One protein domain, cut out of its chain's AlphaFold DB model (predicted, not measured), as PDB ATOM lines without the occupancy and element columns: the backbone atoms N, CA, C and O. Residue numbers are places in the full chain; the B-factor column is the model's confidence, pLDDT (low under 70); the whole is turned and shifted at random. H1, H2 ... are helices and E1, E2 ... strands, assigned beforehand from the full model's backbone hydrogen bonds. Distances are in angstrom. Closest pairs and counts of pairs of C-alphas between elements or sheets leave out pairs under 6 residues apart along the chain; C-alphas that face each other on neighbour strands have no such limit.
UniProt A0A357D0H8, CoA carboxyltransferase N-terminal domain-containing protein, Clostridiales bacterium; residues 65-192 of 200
ATOM      1  N   GLY A  65     145.627 251.465 327.157       91.00
ATOM      2  CA  GLY A  65     146.157 251.375 325.793       91.00
ATOM      3  C   GLY A  65     145.180 251.938 324.758       91.00
ATOM      4  O   GLY A  65     143.979 252.055 325.014       91.00
ATOM      5  N   ALA A  66     145.680 252.257 323.572       93.12
ATOM      6  CA  ALA A  66     144.909 252.903 322.521       93.12
ATOM      7  C   ALA A  66     143.750 252.026 322.018       93.12
ATOM      8  O   ALA A  66     142.624 252.510 321.909       93.12
ATOM      9  N   ARG A  67     143.979 250.722 321.797       92.94
ATOM     10  CA  ARG A  67     142.920 249.766 321.398       92.94
ATOM     11  C   ARG A  67     141.823 249.637 322.444       92.94
ATOM     12  O   ARG A  67     140.652 249.759 322.111       92.94
ATOM     13  N   ALA A  68     142.206 249.471 323.709       91.81
ATOM     14  CA  ALA A  68     141.246 249.382 324.806       91.81
ATOM     15  C   ALA A  68     140.405 250.664 324.907       91.81
ATOM     16  O   ALA A  68     139.192 250.599 325.060       91.81
ATOM     17  N   ARG A  69     141.024 251.842 324.735       93.00
ATOM     18  CA  ARG A  69     140.290 253.113 324.687       93.00
ATOM     19  C   ARG A  69     139.319 253.171 323.503       93.00
ATOM     20  O   ARG A  69     138.202 253.635 323.686       93.00
ATOM     21  N   LEU A  70     139.729 252.710 322.318       93.81
ATOM     22  CA  LEU A  70     138.866 252.647 321.132       93.81
ATOM     23  C   LEU A  70     137.652 251.739 321.357       93.81
ATOM     24  O   LEU A  70     136.541 252.132 321.019       93.81
ATOM     25  N   GLU A  71     137.844 250.571 321.968       92.88
ATOM     26  CA  GLU A  71     136.760 249.632 322.289       92.88
ATOM     27  C   GLU A  71     135.745 250.207 323.286       92.88
ATOM     28  O   GLU A  71     134.568 249.862 323.224       92.88
ATOM     29  N   MET A  72     136.178 251.100 324.181       91.81
ATOM     30  CA  MET A  72     135.294 251.761 325.144       91.81
ATOM     31  C   MET A  72     134.418 252.850 324.514       91.81
ATOM     32  O   MET A  72     133.322 253.103 325.008       91.81
ATOM     33  N   ILE A  73     134.911 253.534 323.475       92.81
ATOM     34  CA  ILE A  73     134.240 254.712 322.895       92.81
ATOM     35  C   ILE A  73     133.485 254.397 321.606       92.81
ATOM     36  O   ILE A  73     132.510 255.073 321.295       92.81
ATOM     37  N   ALA A  74     133.961 253.427 320.825       95.00
ATOM     38  CA  ALA A  74     133.397 253.111 319.525       95.00
ATOM     39  C   ALA A  74     132.231 252.132 319.665       95.00
ATOM     40  O   ALA A  74     132.305 251.138 320.389       95.00
ATOM     41  N   ASP A  75     131.181 252.355 318.883       95.06
ATOM     42  CA  ASP A  75     130.077 251.416 318.768       95.06
ATOM     43  C   ASP A  75     130.594 250.069 318.238       95.06
ATOM     44  O   ASP A  75     131.513 250.007 317.405       95.06
ATOM     45  N   LYS A  76     129.975 248.970 318.688       92.88
ATOM     46  CA  LYS A  76     130.389 247.606 318.334       92.88
ATOM     47  C   LYS A  76     130.527 247.444 316.814       92.88
ATOM     48  O   LYS A  76     129.584 247.699 316.071       92.88
ATOM     49  N   LYS A  77     131.696 246.963 316.368       91.19
ATOM     50  CA  LYS A  77     132.036 246.701 314.953       91.19
ATOM     51  C   LYS A  77     131.947 247.928 314.023       91.19
ATOM     52  O   LYS A  77     131.804 247.759 312.817       91.19
ATOM     53  N   SER A  78     132.032 249.148 314.557       94.50
ATOM     54  CA  SER A  78     131.977 250.375 313.745       94.50
ATOM     55  C   SER A  78     133.349 250.920 313.335       94.50
ATOM     56  O   SER A  78     133.433 251.704 312.390       94.50
ATOM     57  N   PHE A  79     134.414 250.536 314.041       96.25
ATOM     58  CA  PHE A  79     135.746 251.092 313.829       96.25
ATOM     59  C   PHE A  79     136.414 250.523 312.573       96.25
ATOM     60  O   PHE A  79     136.556 249.310 312.423       96.25
ATOM     61  N   THR A  80     136.862 251.422 311.700       95.69
ATOM     62  CA  THR A  80     137.682 251.128 310.525       95.69
ATOM     63  C   THR A  80     138.993 251.889 310.653       95.69
ATOM     64  O   THR A  80     139.010 253.121 310.655       95.69
ATOM     65  N   GLU A  81     140.090 251.150 310.782       95.69
ATOM     66  CA  GLU A  81     141.422 251.726 310.934       95.69
ATOM     67  C   GLU A  81     141.963 252.256 309.604       95.69
ATOM     68  O   GLU A  81     141.861 251.604 308.563       95.69
ATOM     69  N   HIS A  82     142.579 253.432 309.650       94.00
ATOM     70  CA  HIS A  82     143.289 254.045 308.537       94.00
ATOM     71  C   HIS A  82     144.796 253.979 308.784       94.00
ATOM     72  O   HIS A  82     145.264 254.155 309.911       94.00
ATOM     73  N   ASP A  83     145.556 253.763 307.708       92.12
ATOM     74  CA  ASP A  83     147.019 253.854 307.713       92.12
ATOM     75  C   ASP A  83     147.717 252.932 308.738       92.12
ATOM     76  O   ASP A  83     148.786 253.249 309.261       92.12
ATOM     77  N   ALA A  84     147.124 251.764 309.019       90.12
ATOM     78  CA  ALA A  84     147.628 250.800 310.004       90.12
ATOM     79  C   ALA A  84     149.075 250.347 309.728       90.12
ATOM     80  O   ALA A  84     149.837 250.084 310.649       90.12
ATOM     81  N   LYS A  85     149.463 250.284 308.448       89.75
ATOM     82  CA  LYS A  85     150.775 249.794 307.997       89.75
ATOM     83  C   LYS A  85     151.861 250.874 307.930       89.75
ATOM     84  O   LYS A  85     152.986 250.548 307.567       89.75
ATOM     85  N   LEU A  86     151.543 252.142 308.213       89.94
ATOM     86  CA  LEU A  86     152.557 253.196 308.213       89.94
ATOM     87  C   LEU A  86     153.516 253.009 309.392       89.94
ATOM     88  O   LEU A  86     153.091 252.853 310.537       89.94
ATOM     89  N   THR A  87     154.809 253.068 309.096       88.25
ATOM     90  CA  THR A  87     155.896 252.788 310.031       88.25
ATOM     91  C   THR A  87     156.968 253.866 309.964       88.25
ATOM     92  O   THR A  87     157.252 254.403 308.893       88.25
ATOM     93  N   ALA A  88     157.558 254.204 311.117       84.12
ATOM     94  CA  ALA A  88     158.677 255.141 311.168       84.12
ATOM     95  C   ALA A  88     159.915 254.586 310.454       84.12
ATOM     96  O   ALA A  88     160.166 253.379 310.467       84.12
ATOM     97  N   VAL A  89     160.679 255.505 309.863       85.75
ATOM     98  CA  VAL A  89     161.965 255.257 309.207       85.75
ATOM     99  C   VAL A  89     163.012 256.138 309.879       85.75
ATOM    100  O   VAL A  89     162.718 257.267 310.276       85.75
ATOM    101  N   ASN A  90     164.236 255.639 310.009       88.50
ATOM    102  CA  ASN A  90     165.349 256.399 310.559       88.50
ATOM    103  C   ASN A  90     165.890 257.415 309.533       88.50
ATOM    104  O   ASN A  90     166.743 257.094 308.712       88.50
ATOM    105  N   ILE A  91     165.361 258.643 309.557       87.00
ATOM    106  CA  ILE A  91     165.665 259.681 308.550       87.00
ATOM    107  C   ILE A  91     167.045 260.315 308.771       87.00
ATOM    108  O   ILE A  91     167.727 260.665 307.811       87.00
ATOM    109  N   ILE A  92     167.452 260.489 310.031       88.88
ATOM    110  CA  ILE A  92     168.689 261.197 310.400       88.88
ATOM    111  C   ILE A  92     169.828 260.246 310.791       88.88
ATOM    112  O   ILE A  92     170.811 260.686 311.381       88.88
ATOM    113  N   SER A  93     169.681 258.948 310.504       89.62
ATOM    114  CA  SER A  93     170.625 257.895 310.904       89.62
ATOM    115  C   SER A  93     170.962 257.946 312.399       89.62
ATOM    116  O   SER A  93     172.119 257.814 312.800       89.62
ATOM    117  N   PHE A  94     169.946 258.177 313.236       90.56
ATOM    118  CA  PHE A  94     170.126 258.265 314.678       90.56
ATOM    119  C   PHE A  94     170.556 256.892 315.229       90.56
ATOM    120  O   PHE A  94     169.893 255.891 314.921       90.56
ATOM    121  N   PRO A  95     171.621 256.817 316.050       90.88
ATOM    122  CA  PRO A  95     172.092 255.554 316.609       90.88
ATOM    123  C   PRO A  95     171.009 254.841 317.427       90.88
ATOM    124  O   PRO A  95     170.295 255.472 318.208       90.88
ATOM    125  N   GLU A  96     170.898 253.520 317.264       90.19
ATOM    126  CA  GLU A  96     169.974 252.651 318.020       90.19
ATOM    127  C   GLU A  96     168.476 252.991 317.860       90.19
ATOM    128  O   GLU A  96     167.636 252.516 318.632       90.19
ATOM    129  N   TYR A  97     168.093 253.836 316.898       91.12
ATOM    130  CA  TYR A  97     166.688 254.226 316.763       91.12
ATOM    131  C   TYR A  97     165.812 253.074 316.259       91.12
ATOM    132  O   TYR A  97     164.732 252.846 316.807       91.12
ATOM    133  N   ASP A  98     166.301 252.307 315.288       90.69
ATOM    134  CA  ASP A  98     165.580 251.159 314.734       90.69
ATOM    135  C   ASP A  98     165.319 250.088 315.807       90.69
ATOM    136  O   ASP A  98     164.208 249.570 315.927       90.69
ATOM    137  N   GLU A  99     166.293 249.843 316.688       91.94
ATOM    138  CA  GLU A  99     166.137 248.937 317.833       91.94
ATOM    139  C   GLU A  99     165.091 249.443 318.836       91.94
ATOM    140  O   GLU A  99     164.275 248.666 319.344       91.94
ATOM    141  N   LYS A 100     165.063 250.758 319.103       91.06
ATOM    142  CA  LYS A 100     164.050 251.383 319.971       91.06
ATOM    143  C   LYS A 100     162.648 251.275 319.381       91.06
ATOM    144  O   LYS A 100     161.709 251.012 320.134       91.06
ATOM    145  N   ILE A 101     162.498 251.448 318.067       91.38
ATOM    146  CA  ILE A 101     161.218 251.252 317.374       91.38
ATOM    147  C   ILE A 101     160.773 249.794 317.502       91.38
ATOM    148  O   ILE A 101     159.637 249.539 317.894       91.38
ATOM    149  N   GLU A 102     161.653 248.833 317.227       92.31
ATOM    150  CA  GLU A 102     161.323 247.407 317.311       92.31
ATOM    151  C   GLU A 102     160.941 246.979 318.733       92.31
ATOM    152  O   GLU A 102     159.975 246.237 318.934       92.31
ATOM    153  N   LYS A 103     161.637 247.496 319.750       93.12
ATOM    154  CA  LYS A 103     161.262 247.283 321.151       93.12
ATOM    155  C   LYS A 103     159.882 247.870 321.459       93.12
ATOM    156  O   LYS A 103     159.037 247.174 322.019       93.12
ATOM    157  N   ALA A 104     159.625 249.112 321.044       91.81
ATOM    158  CA  ALA A 104     158.335 249.768 321.243       91.81
ATOM    159  C   ALA A 104     157.187 249.031 320.532       91.81
ATOM    160  O   ALA A 104     156.106 248.888 321.108       91.81
ATOM    161  N   ARG A 105     157.415 248.502 319.324       91.69
ATOM    162  CA  ARG A 105     156.450 247.659 318.597       91.69
ATOM    163  C   ARG A 105     156.125 246.382 319.359       91.69
ATOM    164  O   ARG A 105     154.958 246.030 319.477       91.69
ATOM    165  N   LYS A 106     157.128 245.707 319.927       92.31
ATOM    166  CA  LYS A 106     156.914 244.490 320.731       92.31
ATOM    167  C   LYS A 106     156.143 244.777 322.023       92.31
ATOM    168  O   LYS A 106     155.260 244.005 322.386       92.31
ATOM    169  N   GLU A 107     156.448 245.886 322.695       90.88
ATOM    170  CA  GLU A 107     155.797 246.276 323.954       90.88
ATOM    171  C   GLU A 107     154.350 246.753 323.759       90.88
ATOM    172  O   GLU A 107     153.457 246.390 324.528       90.88
ATOM    173  N   SER A 108     154.105 247.566 322.730       89.31
ATOM    174  CA  SER A 108     152.780 248.131 322.439       89.31
ATOM    175  C   SER A 108     151.895 247.217 321.591       89.31
ATOM    176  O   SER A 108     150.676 247.298 321.702       89.31
ATOM    177  N   ARG A 109     152.499 246.332 320.785       91.75
ATOM    178  CA  ARG A 109     151.859 245.561 319.703       91.75
ATOM    179  C   ARG A 109     151.235 246.427 318.606       91.75
ATOM    180  O   ARG A 109     150.387 245.945 317.863       91.75
ATOM    181  N   GLU A 110     151.666 247.678 318.488       92.12
ATOM    182  CA  GLU A 110     151.208 248.616 317.464       92.12
ATOM    183  C   GLU A 110     152.372 249.030 316.559       92.12
ATOM    184  O   GLU A 110     153.537 249.023 316.966       92.12
ATOM    185  N   CYS A 111     152.067 249.406 315.315       90.81
ATOM    186  CA  CYS A 111     153.085 249.834 314.350       90.81
ATOM    187  C   CYS A 111     153.710 251.193 314.700       90.81
ATOM    188  O   CYS A 111     154.871 251.432 314.359       90.81
ATOM    189  N   GLU A 112     152.940 252.063 315.362       93.44
ATOM    190  CA  GLU A 112     153.311 253.436 315.693       93.44
ATOM    191  C   GLU A 112     152.536 253.942 316.924       93.44
ATOM    192  O   GLU A 112     151.542 253.347 317.337       93.44
ATOM    193  N   ALA A 113     152.945 255.081 317.486       94.31
ATOM    194  CA  ALA A 113     152.365 255.666 318.696       94.31
ATOM    195  C   ALA A 113     150.951 256.265 318.565       94.31
ATOM    196  O   ALA A 113     150.481 256.933 319.488       94.31
ATOM    197  N   VAL A 114     150.265 256.070 317.437       95.75
ATOM    198  CA  VAL A 114     148.887 256.533 317.238       95.75
ATOM    199  C   VAL A 114     148.106 255.564 316.362       95.75
ATOM    200  O   VAL A 114     148.580 255.115 315.315       95.75
ATOM    201  N   ILE A 115     146.874 255.288 316.775       95.94
ATOM    202  CA  ILE A 115     145.875 254.558 316.005       95.94
ATOM    203  C   ILE A 115     144.868 255.573 315.486       95.94
ATOM    204  O   ILE A 115     144.394 256.432 316.227       95.94
ATOM    205  N   THR A 116     144.553 255.485 314.203       96.75
ATOM    206  CA  THR A 116     143.713 256.449 313.494       96.75
ATOM    207  C   THR A 116     142.651 255.732 312.697       96.75
ATOM    208  O   THR A 116     142.902 254.650 312.175       96.75
ATOM    209  N   GLY A 117     141.475 256.329 312.559       95.62
ATOM    210  CA  GLY A 117     140.413 255.737 311.762       95.62
ATOM    211  C   GLY A 117     139.099 256.481 311.879       95.62
ATOM    212  O   GLY A 117     139.044 257.626 312.326       95.62
ATOM    213  N   VAL A 118     138.033 255.801 311.482       96.25
ATOM    214  CA  VAL A 118     136.655 256.273 311.618       96.25
ATOM    215  C   VAL A 118     135.844 255.259 312.405       96.25
ATOM    216  O   VAL A 118     136.050 254.056 312.275       96.25
ATOM    217  N   CYS A 119     134.920 255.733 313.227       96.00
ATOM    218  CA  CYS A 119     133.964 254.888 313.932       96.00
ATOM    219  C   CYS A 119     132.618 255.593 314.065       96.00
ATOM    220  O   CYS A 119     132.435 256.719 313.599       96.00
ATOM    221  N   LYS A 120     131.666 254.912 314.701       96.00
ATOM    222  CA  LYS A 120     130.466 255.551 315.226       96.00
ATOM    223  C   LYS A 120     130.576 255.643 316.739       96.00
ATOM    224  O   LYS A 120     131.079 254.712 317.361       96.00
ATOM    225  N   ILE A 121     130.134 256.758 317.303       94.88
ATOM    226  CA  ILE A 121     130.020 256.951 318.749       94.88
ATOM    227  C   ILE A 121     128.579 257.355 319.025       94.88
ATOM    228  O   ILE A 121     128.142 258.425 318.594       94.88
ATOM    229  N   GLY A 122     127.815 256.480 319.679       92.19
ATOM    230  CA  GLY A 122     126.391 256.719 319.920       92.19
ATOM    231  C   GLY A 122     125.586 256.861 318.623       92.19
ATOM    232  O   GLY A 122     124.653 257.657 318.559       92.19
ATOM    233  N   GLY A 123     125.976 256.143 317.566       93.00
ATOM    234  CA  GLY A 123     125.363 256.195 316.238       93.00
ATOM    235  C   GLY A 123     125.897 257.290 315.307       93.00
ATOM    236  O   GLY A 123     125.703 257.184 314.093       93.00
ATOM    237  N   TYR A 124     126.613 258.293 315.823       93.94
ATOM    238  CA  TYR A 124     127.143 259.399 315.023       93.94
ATOM    239  C   TYR A 124     128.496 259.040 314.402       93.94
ATOM    240  O   TYR A 124     129.379 258.576 315.125       93.94
ATOM    241  N   PRO A 125     128.696 259.236 313.085       94.75
ATOM    242  CA  PRO A 125     129.978 258.972 312.447       94.75
ATOM    243  C   PRO A 125     131.015 260.016 312.870       94.75
ATOM    244  O   PRO A 125     130.791 261.216 312.733       94.75
ATOM    245  N   CYS A 126     132.167 259.548 313.336       95.06
ATOM    246  CA  CYS A 126     133.254 260.377 313.839       95.06
ATOM    247  C   CYS A 126     134.590 259.872 313.291       95.06
ATOM    248  O   CYS A 126     134.818 258.670 313.131       95.06
ATOM    249  N   ALA A 127     135.500 260.801 313.038       95.94
ATOM    250  CA  ALA A 127     136.905 260.500 312.836       95.94
ATOM    251  C   ALA A 127     137.608 260.455 314.200       95.94
ATOM    252  O   ALA A 127     137.344 261.289 315.066       95.94
ATOM    253  N   VAL A 128     138.494 259.485 314.412       96.38
ATOM    254  CA  VAL A 128     139.158 259.284 315.705       96.38
ATOM    255  C   VAL A 128     140.658 259.099 315.559       96.38
ATOM    256  O   VAL A 128     141.143 258.453 314.626       96.38
ATOM    257  N   PHE A 129     141.396 259.639 316.526       95.88
ATOM    258  CA  PHE A 129     142.798 259.303 316.734       95.88
ATOM    259  C   PHE A 129     143.065 259.055 318.219       95.88
ATOM    260  O   PHE A 129     142.631 259.816 319.084       95.88
ATOM    261  N   VAL A 130     143.773 257.974 318.526       96.25
ATOM    262  CA  VAL A 130     144.079 257.559 319.897       96.25
ATOM    263  C   VAL A 130     145.560 257.241 319.993       96.25
ATOM    264  O   VAL A 130     146.065 256.376 319.279       96.25
ATOM    265  N   MET A 131     146.266 257.965 320.857       95.56
ATOM    266  CA  MET A 131     147.705 257.795 321.052       95.56
ATOM    267  C   MET A 131     148.004 256.642 322.016       95.56
ATOM    268  O   MET A 131     147.304 256.456 323.011       95.56
ATOM    269  N   GLU A 132     149.060 255.880 321.729       94.62
ATOM    270  CA  GLU A 132     149.482 254.721 322.518       94.62
ATOM    271  C   GLU A 132     150.640 255.095 323.462       94.62
ATOM    272  O   GLU A 132     151.773 255.285 323.007       94.62
ATOM    273  N   PRO A 133     150.406 255.178 324.787       91.38
ATOM    274  CA  PRO A 133     151.443 255.552 325.748       91.38
ATOM    275  C   PRO A 133     152.609 254.563 325.843       91.38
ATOM    276  O   PRO A 133     153.683 254.946 326.304       91.38
ATOM    277  N   ARG A 134     152.428 253.291 325.469       91.88
ATOM    278  CA  ARG A 134     153.496 252.278 325.531       91.88
ATOM    279  C   ARG A 134     154.501 252.414 324.387       91.88
ATOM    280  O   ARG A 134     155.631 251.963 324.518       91.88
ATOM    281  N   PHE A 135     154.131 253.077 323.293       91.81
ATOM    282  CA  PHE A 135     155.021 253.290 322.158       91.81
ATOM    283  C   PHE A 135     155.821 254.583 322.355       91.81
ATOM    284  O   PHE A 135     155.344 255.674 322.043       91.81
ATOM    285  N   ILE A 136     157.033 254.477 322.916       91.81
ATOM    286  CA  ILE A 136     157.943 255.619 323.161       91.81
ATOM    287  C   ILE A 136     157.192 256.792 323.836       91.81
ATOM    288  O   ILE A 136     157.245 257.934 323.378       91.81
ATOM    289  N   MET A 137     156.414 256.492 324.886       90.12
ATOM    290  CA  MET A 137     155.585 257.454 325.635       90.12
ATOM    291  C   MET A 137     154.580 258.262 324.795       90.12
ATOM    292  O   MET A 137     154.219 259.375 325.178       90.12
ATOM    293  N   GLY A 138     154.132 257.757 323.644       90.75
ATOM    294  CA  GLY A 138     153.270 258.540 322.758       90.75
ATOM    295  C   GLY A 138     154.003 259.710 322.089       90.75
ATOM    296  O   GLY A 138     153.388 260.718 321.740       90.75
ATOM    297  N   SER A 139     155.334 259.656 321.986       92.75
ATOM    298  CA  SER A 139     156.118 260.750 321.401       92.75
ATOM    299  C   SER A 139     155.732 260.998 319.943       92.75
ATOM    300  O   SER A 139     155.553 260.060 319.160       92.75
ATOM    301  N   MET A 140     155.615 262.274 319.578       92.88
ATOM    302  CA  MET A 140     155.196 262.689 318.242       92.88
ATOM    303  C   MET A 140     156.374 262.633 317.259       92.88
ATOM    304  O   MET A 140     157.292 263.457 317.303       92.88
ATOM    305  N   GLY A 141     156.343 261.627 316.384       92.81
ATOM    306  CA  GLY A 141     157.234 261.455 315.234       92.81
ATOM    307  C   GLY A 141     156.578 261.856 313.911       92.81
ATOM    308  O   GLY A 141     155.393 262.196 313.877       92.81
ATOM    309  N   SER A 142     157.323 261.765 312.814       93.31
ATOM    310  CA  SER A 142     156.871 262.027 311.438       93.31
ATOM    311  C   SER A 142     155.605 261.255 311.078       93.31
ATOM    312  O   SER A 142     154.649 261.843 310.571       93.31
ATOM    313  N   ILE A 143     155.553 259.961 311.399       94.69
ATOM    314  CA  ILE A 143     154.394 259.112 311.095       94.69
ATOM    315  C   ILE A 143     153.195 259.444 311.975       94.69
ATOM    316  O   ILE A 143     152.069 259.464 311.485       94.69
ATOM    317  N   VAL A 144     153.416 259.760 313.253       94.94
ATOM    318  CA  VAL A 144     152.337 260.211 314.145       94.94
ATOM    319  C   VAL A 144     151.704 261.487 313.586       94.94
ATOM    320  O   VAL A 144     150.483 261.567 313.461       94.94
ATOM    321  N   GLY A 145     152.536 262.454 313.188       94.56
ATOM    322  CA  GLY A 145     152.088 263.683 312.537       94.56
ATOM    323  C   GLY A 145     151.334 263.423 311.235       94.56
ATOM    324  O   GLY A 145     150.251 263.973 311.043       94.56
ATOM    325  N   GLU A 146     151.852 262.555 310.364       95.00
ATOM    326  CA  GLU A 146     151.200 262.162 309.107       95.00
ATOM    327  C   GLU A 146     149.824 261.527 309.338       95.00
ATOM    328  O   GLU A 146     148.843 261.983 308.753       95.00
ATOM    329  N   LYS A 147     149.721 260.527 310.222       95.50
ATOM    330  CA  LYS A 147     148.456 259.834 310.512       95.50
ATOM    331  C   LYS A 147     147.402 260.798 311.056       95.50
ATOM    332  O   LYS A 147     146.271 260.807 310.577       95.50
ATOM    333  N   ILE A 148     147.774 261.653 312.011       95.12
ATOM    334  CA  ILE A 148     146.855 262.654 312.571       95.12
ATOM    335  C   ILE A 148     146.419 263.649 311.484       95.12
ATOM    336  O   ILE A 148     145.229 263.924 311.344       95.12
ATOM    337  N   THR A 149     147.357 264.137 310.670       95.12
ATOM    338  CA  THR A 149     147.069 265.048 309.549       95.12
ATOM    339  C   THR A 149     146.058 264.428 308.580       95.12
ATOM    340  O   THR A 149     145.053 265.061 308.265       95.12
ATOM    341  N   ARG A 150     146.262 263.167 308.169       94.69
ATOM    342  CA  ARG A 150     145.345 262.438 307.274       94.69
ATOM    343  C   ARG A 150     143.945 262.292 307.853       94.69
ATOM    344  O   ARG A 150     142.974 262.437 307.115       94.69
ATOM    345  N   VAL A 151     143.825 262.031 309.156       94.81
ATOM    346  CA  VAL A 151     142.520 261.960 309.833       94.81
ATOM    347  C   VAL A 151     141.799 263.296 309.770       94.81
ATOM    348  O   VAL A 151     140.624 263.320 309.412       94.81
ATOM    349  N   PHE A 152     142.488 264.401 310.061       94.06
ATOM    350  CA  PHE A 152     141.891 265.732 309.956       94.06
ATOM    351  C   PHE A 152     141.482 266.055 308.519       94.06
ATOM    352  O   PHE A 152     140.355 266.479 308.291       94.06
ATOM    353  N   GLU A 153     142.333 265.785 307.528       92.38
ATOM    354  CA  GLU A 153     141.981 266.010 306.122       92.38
ATOM    355  C   GLU A 153     140.802 265.145 305.659       92.38
ATOM    356  O   GLU A 153     139.936 265.617 304.919       92.38
ATOM    357  N   TYR A 154     140.742 263.886 306.097       92.50
ATOM    358  CA  TYR A 154     139.617 262.996 305.825       92.50
ATOM    359  C   TYR A 154     138.328 263.529 306.458       92.50
ATOM    360  O   TYR A 154     137.292 263.591 305.794       92.50
ATOM    361  N   ALA A 155     138.397 263.943 307.723       92.00
ATOM    362  CA  ALA A 155     137.265 264.477 308.462       92.00
ATOM    363  C   ALA A 155     136.739 265.775 307.844       92.00
ATOM    364  O   ALA A 155     135.533 265.905 307.659       92.00
ATOM    365  N   THR A 156     137.630 266.675 307.416       90.44
ATOM    366  CA  THR A 156     137.261 267.900 306.696       90.44
ATOM    367  C   THR A 156     136.558 267.581 305.376       90.44
ATOM    368  O   THR A 156     135.505 268.146 305.097       90.44
ATOM    369  N   LYS A 157     137.066 266.618 304.589       90.81
ATOM    370  CA  LYS A 157     136.440 266.194 303.319       90.81
ATOM    371  C   LYS A 157     135.080 265.517 303.498       90.81
ATOM    372  O   LYS A 157     134.258 265.547 302.587       90.81
ATOM    373  N   LYS A 158     134.866 264.833 304.624       90.44
ATOM    374  CA  LYS A 158     133.641 264.073 304.919       90.44
ATOM    375  C   LYS A 158     132.688 264.790 305.878       90.44
ATOM    376  O   LYS A 158     131.647 264.223 306.191       90.44
ATOM    377  N   HIS A 159     133.027 266.003 306.313       89.62
ATOM    378  CA  HIS A 159     132.290 266.771 307.319       89.62
ATOM    379  C   HIS A 159     132.014 265.971 308.601       89.62
ATOM    380  O   HIS A 159     130.902 265.971 309.126       89.62
ATOM    381  N   LEU A 160     133.033 265.259 309.091       90.94
ATOM    382  CA  LEU A 160     132.945 264.462 310.314       90.94
ATOM    383  C   LEU A 160     133.573 265.209 311.497       90.94
ATOM    384  O   LEU A 160     134.625 265.832 311.331       90.94
ATOM    385  N   PRO A 161     132.998 265.111 312.708       92.69
ATOM    386  CA  PRO A 161     133.684 265.537 313.919       92.69
ATOM    387  C   PRO A 161     134.928 264.671 314.160       92.69
ATOM    388  O   PRO A 161     134.927 263.468 313.881       92.69
ATOM    389  N   VAL A 162     135.986 265.282 314.697       93.25
ATOM    390  CA  VAL A 162     137.230 264.594 315.066       93.25
ATOM    391  C   VAL A 162     137.334 264.503 316.581       93.25
ATOM    392  O   VAL A 162     137.246 265.519 317.267       93.25
ATOM    393  N   ILE A 163     137.573 263.300 317.099       94.69
ATOM    394  CA  ILE A 163     137.785 263.052 318.527       94.69
ATOM    395  C   ILE A 163     139.187 262.481 318.731       94.69
ATOM    396  O   ILE A 163     139.563 261.461 318.152       94.69
ATOM    397  N   GLY A 164     139.966 263.169 319.560       94.31
ATOM    398  CA  GLY A 164     141.364 262.858 319.820       94.31
ATOM    399  C   GLY A 164     141.624 262.476 321.267       94.31
ATOM    400  O   GLY A 164     141.331 263.258 322.166       94.31
ATOM    401  N   TYR A 165     142.246 261.320 321.492       94.56
ATOM    402  CA  TYR A 165     142.810 260.947 322.790       94.56
ATOM    403  C   TYR A 165     144.320 261.106 322.740       94.56
ATOM    404  O   TYR A 165     145.042 260.267 322.195       94.56
ATOM    405  N   THR A 166     144.790 262.212 323.303       93.00
ATOM    406  CA  THR A 166     146.201 262.578 323.285       93.00
ATOM    407  C   THR A 166     146.910 262.071 324.528       93.00
ATOM    408  O   THR A 166     146.539 262.410 325.651       93.00
ATOM    409  N   VAL A 167     147.983 261.320 324.319       91.19
ATOM    410  CA  VAL A 167     148.985 261.025 325.339       91.19
ATOM    411  C   VAL A 167     150.331 261.184 324.666       91.19
ATOM    412  O   VAL A 167     150.616 260.482 323.702       91.19
ATOM    413  N   SER A 168     151.140 262.123 325.146       86.50
ATOM    414  CA  SER A 168     152.468 262.340 324.592       86.50
ATOM    415  C   SER A 168     153.448 262.772 325.668       86.50
ATOM    416  O   SER A 168     153.158 263.660 326.465       86.50
ATOM    417  N   GLY A 169     154.624 262.148 325.659       85.75
ATOM    418  CA  GLY A 169     155.801 262.593 326.398       85.75
ATOM    419  C   GLY A 169     156.570 263.728 325.710       85.75
ATOM    420  O   GLY A 169     157.585 264.156 326.247       85.75
ATOM    421  N   GLY A 170     156.120 264.202 324.538       90.25
ATOM    422  CA  GLY A 170     156.738 265.301 323.791       90.25
ATOM    423  C   GLY A 170     157.095 264.948 322.342       90.25
ATOM    424  O   GLY A 170     156.590 263.985 321.759       90.25
ATOM    425  N   ALA A 171     157.978 265.750 321.748       89.94
ATOM    426  CA  ALA A 171     158.505 265.517 320.406       89.94
ATOM    427  C   ALA A 171     159.511 264.352 320.403       89.94
ATOM    428  O   ALA A 171     160.295 264.186 321.340       89.94
ATOM    429  N   ARG A 172     159.510 263.541 319.341       91.19
ATOM    430  CA  ARG A 172     160.432 262.408 319.214       91.19
ATOM    431  C   ARG A 172     161.839 262.883 318.841       91.19
ATOM    432  O   ARG A 172     162.150 263.122 317.680       91.19
ATOM    433  N   MET A 173     162.709 262.998 319.842       90.94
ATOM    434  CA  MET A 173     164.071 263.526 319.675       90.94
ATOM    435  C   MET A 173     164.899 262.779 318.619       90.94
ATOM    436  O   MET A 173     165.753 263.387 317.983       90.94
ATOM    437  N   GLN A 174     164.624 261.490 318.398       91.19
ATOM    438  CA  GLN A 174     165.323 260.654 317.415       91.19
ATOM    439  C   GLN A 174     165.067 261.080 315.963       91.19
ATOM    440  O   GLN A 174     165.820 260.692 315.082       91.19
ATOM    441  N   GLU A 175     164.033 261.885 315.709       91.38
ATOM    442  CA  GLU A 175     163.749 262.461 314.388       91.38
ATOM    443  C   GLU A 175     164.122 263.959 314.315       91.38
ATOM    444  O   GLU A 175     163.959 264.610 313.280       91.38
ATOM    445  N   GLY A 176     164.641 264.531 315.409       91.00
ATOM    446  CA  GLY A 176     165.129 265.907 315.477       91.00
ATOM    447  C   GLY A 176     164.079 266.956 315.097       91.00
ATOM    448  O   GLY A 176     162.952 266.959 315.597       91.00
ATOM    449  N   ILE A 177     164.455 267.869 314.196       92.69
ATOM    450  CA  ILE A 177     163.597 268.976 313.745       92.69
ATOM    451  C   ILE A 177     162.310 268.492 313.060       92.69
ATOM    452  O   ILE A 177     161.286 269.172 313.123       92.69
ATOM    453  N   ILE A 178     162.324 267.299 312.456       92.19
ATOM    454  CA  ILE A 178     161.166 266.743 311.745       92.19
ATOM    455  C   ILE A 178     160.003 266.531 312.710       92.19
ATOM    456  O   ILE A 178     158.863 266.839 312.358       92.19
ATOM    457  N   SER A 179     160.284 266.087 313.939       92.12
ATOM    458  CA  SER A 179     159.274 265.942 314.988       92.12
ATOM    459  C   SER A 179     158.658 267.269 315.410       92.12
ATOM    460  O   SER A 179     157.447 267.334 315.609       92.12
ATOM    461  N   LEU A 180     159.456 268.339 315.497       91.50
ATOM    462  CA  LEU A 180     158.939 269.671 315.823       91.50
ATOM    463  C   LEU A 180     157.999 270.185 314.723       91.50
ATOM    464  O   LEU A 180     156.916 270.694 315.011       91.50
ATOM    465  N   LEU A 181     158.373 269.991 313.455       94.00
ATOM    466  CA  LEU A 181     157.565 270.410 312.306       94.00
ATOM    467  C   LEU A 181     156.212 269.688 312.223       94.00
ATOM    468  O   LEU A 181     155.271 270.227 311.636       94.00
ATOM    469  N   GLN A 182     156.062 268.513 312.847       93.81
ATOM    470  CA  GLN A 182     154.771 267.822 312.878       93.81
ATOM    471  C   GLN A 182     153.700 268.603 313.643       93.81
ATOM    472  O   GLN A 182     152.526 268.507 313.288       93.81
ATOM    473  N   MET A 183     154.081 269.416 314.635       91.81
ATOM    474  CA  MET A 183     153.134 270.303 315.315       91.81
ATOM    475  C   MET A 183     152.551 271.314 314.327       91.81
ATOM    476  O   MET A 183     151.336 271.428 314.209       91.81
ATOM    477  N   ALA A 184     153.409 271.977 313.545       93.00
ATOM    478  CA  ALA A 184     152.977 272.931 312.527       93.00
ATOM    479  C   ALA A 184     152.102 272.268 311.451       93.00
ATOM    480  O   ALA A 184     151.082 272.828 311.051       93.00
ATOM    481  N   LYS A 185     152.461 271.053 311.025       93.75
ATOM    482  CA  LYS A 185     151.699 270.272 310.044       93.75
ATOM    483  C   LYS A 185     150.288 269.940 310.530       93.75
ATOM    484  O   LYS A 185     149.317 270.244 309.839       93.75
ATOM    485  N   VAL A 186     150.172 269.365 311.729       93.25
ATOM    486  CA  VAL A 186     148.874 269.006 312.312       93.25
ATOM    487  C   VAL A 186     148.049 270.260 312.588       93.25
ATOM    488  O   VAL A 186     146.887 270.313 312.200       93.25
ATOM    489  N   SER A 187     148.640 271.307 313.172       91.75
ATOM    490  CA  SER A 187     147.948 272.585 313.381       91.75
ATOM    491  C   SER A 187     147.468 273.211 312.068       91.75
ATOM    492  O   SER A 187     146.381 273.785 312.027       91.75
ATOM    493  N   GLY A 188     148.239 273.074 310.986       91.31
ATOM    494  CA  GLY A 188     147.841 273.492 309.645       91.31
ATOM    495  C   GLY A 188     146.618 272.734 309.128       91.31
ATOM    496  O   GLY A 188     145.692 273.361 308.619       91.31
ATOM    497  N   ALA A 189     146.574 271.411 309.310       89.19
ATOM    498  CA  ALA A 189     145.428 270.589 308.922       89.19
ATOM    499  C   ALA A 189     144.173 270.888 309.751       89.19
ATOM    500  O   ALA A 189     143.086 270.984 309.189       89.19
ATOM    501  N   VAL A 190     144.328 271.109 311.061       87.88
ATOM    502  CA  VAL A 190     143.229 271.504 311.959       87.88
ATOM    503  C   VAL A 190     142.662 272.869 311.569       87.88
ATOM    504  O   VAL A 190     141.450 273.060 311.564       87.88
ATOM    505  N   ARG A 191     143.534 273.834 311.245       83.75
ATOM    506  CA  ARG A 191     143.114 275.203 310.924       83.75
ATOM    507  C   ARG A 191     142.564 275.353 309.509       83.75
ATOM    508  O   ARG A 191     141.974 276.392 309.228       83.75
ATOM    509  N   ARG A 192     142.779 274.379 308.615       71.44
ATOM    510  CA  ARG A 192     142.444 274.494 307.191       71.44
ATOM    511  C   ARG A 192     140.938 274.768 307.029       71.44
ATOM    512  O   ARG A 192     140.128 273.877 307.284       71.44
TER     513      ARG A 192
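Overview. This is residues 65 to 192 of the 200 residues of the protein "CoA carboxyltransferase N-terminal domain-containing protein" of Clostridiales bacterium (UniProt A0A357D0H8). A strongly twisted sheet of four strands has the long helix H3 along one face and the short helix H1 on the other. H4 packs side by side on H3 without being on the sheet, and H2 lies off the sheet, touching no helix. The printed part has 128 residues, in the order H1 E1 H2 E2 E3 H3 E4 H4. The mixed sheet runs E1, E2, E3, E4; the class is mixed, helices and strands. The whole is compact, with a radius of gyration of the C-alphas of 14.4 A and spans of 47 by 32 by 22 A.

Arrangement. E2, residues 114 to 121, and E3, residues 124 to 131, form an antiparallel hairpin, with N 117 and O 128 3.0 A apart. E2 bends by 71 degrees at residue 118, E3 by 51 degrees at 127. Edge strand E1, residues 80 to 82, is antiparallel to E2, with N 80 and O 118 at 2.8 A. Edge strand E4, residues 162 to 165, is parallel to E3, with N 163 and O 127 at 2.9 A. H3, residues 142 to 158, is on the sheet over E2 and E3, at a height of 8.8 A; the closest C-alphas of H3 and E3 are those of Ala 155 and Ala 127, 5.9 A apart. E3, H3 and E4 form a strand-helix-strand unit, two parallel strands joined through a helix, with a right-handed crossover. H1, residues 66 to 73, is on the opposite face, over E3, at a height of 7.5 A; with H3 it makes three layers, helices on both faces of a sheet. H4, residues 177 to 191, touches H3 at a shallow tilt of 10 degrees, the same way; C-alphas 145 and 182 are closest, 4.9 A. H2, residues 97 to 108, is not on the sheet. Every O i to N i+4 pair is within hydrogen-bond range in H1, H2 and H3, and 9 of 11 in H4.

Along the chain. H1 begins at C-alpha 66 (144.909, 252.903, 322.521) and H4 ends at C-alpha 191 (143.114, 275.203, 310.924). First to last C-alpha, H3 measures 24.2 A, H4 21.6 A, E3 21.5 A, E2 18.9 A and H2 16.2 A.

Size, cuts and confidence. The C-alphas farthest apart, of Pro 95 and Gly 123, are 46.7 A apart. The printed part has no cut. The links E1 to H2 and E4 to H4 are long. No printed residue is under 70 in pLDDT.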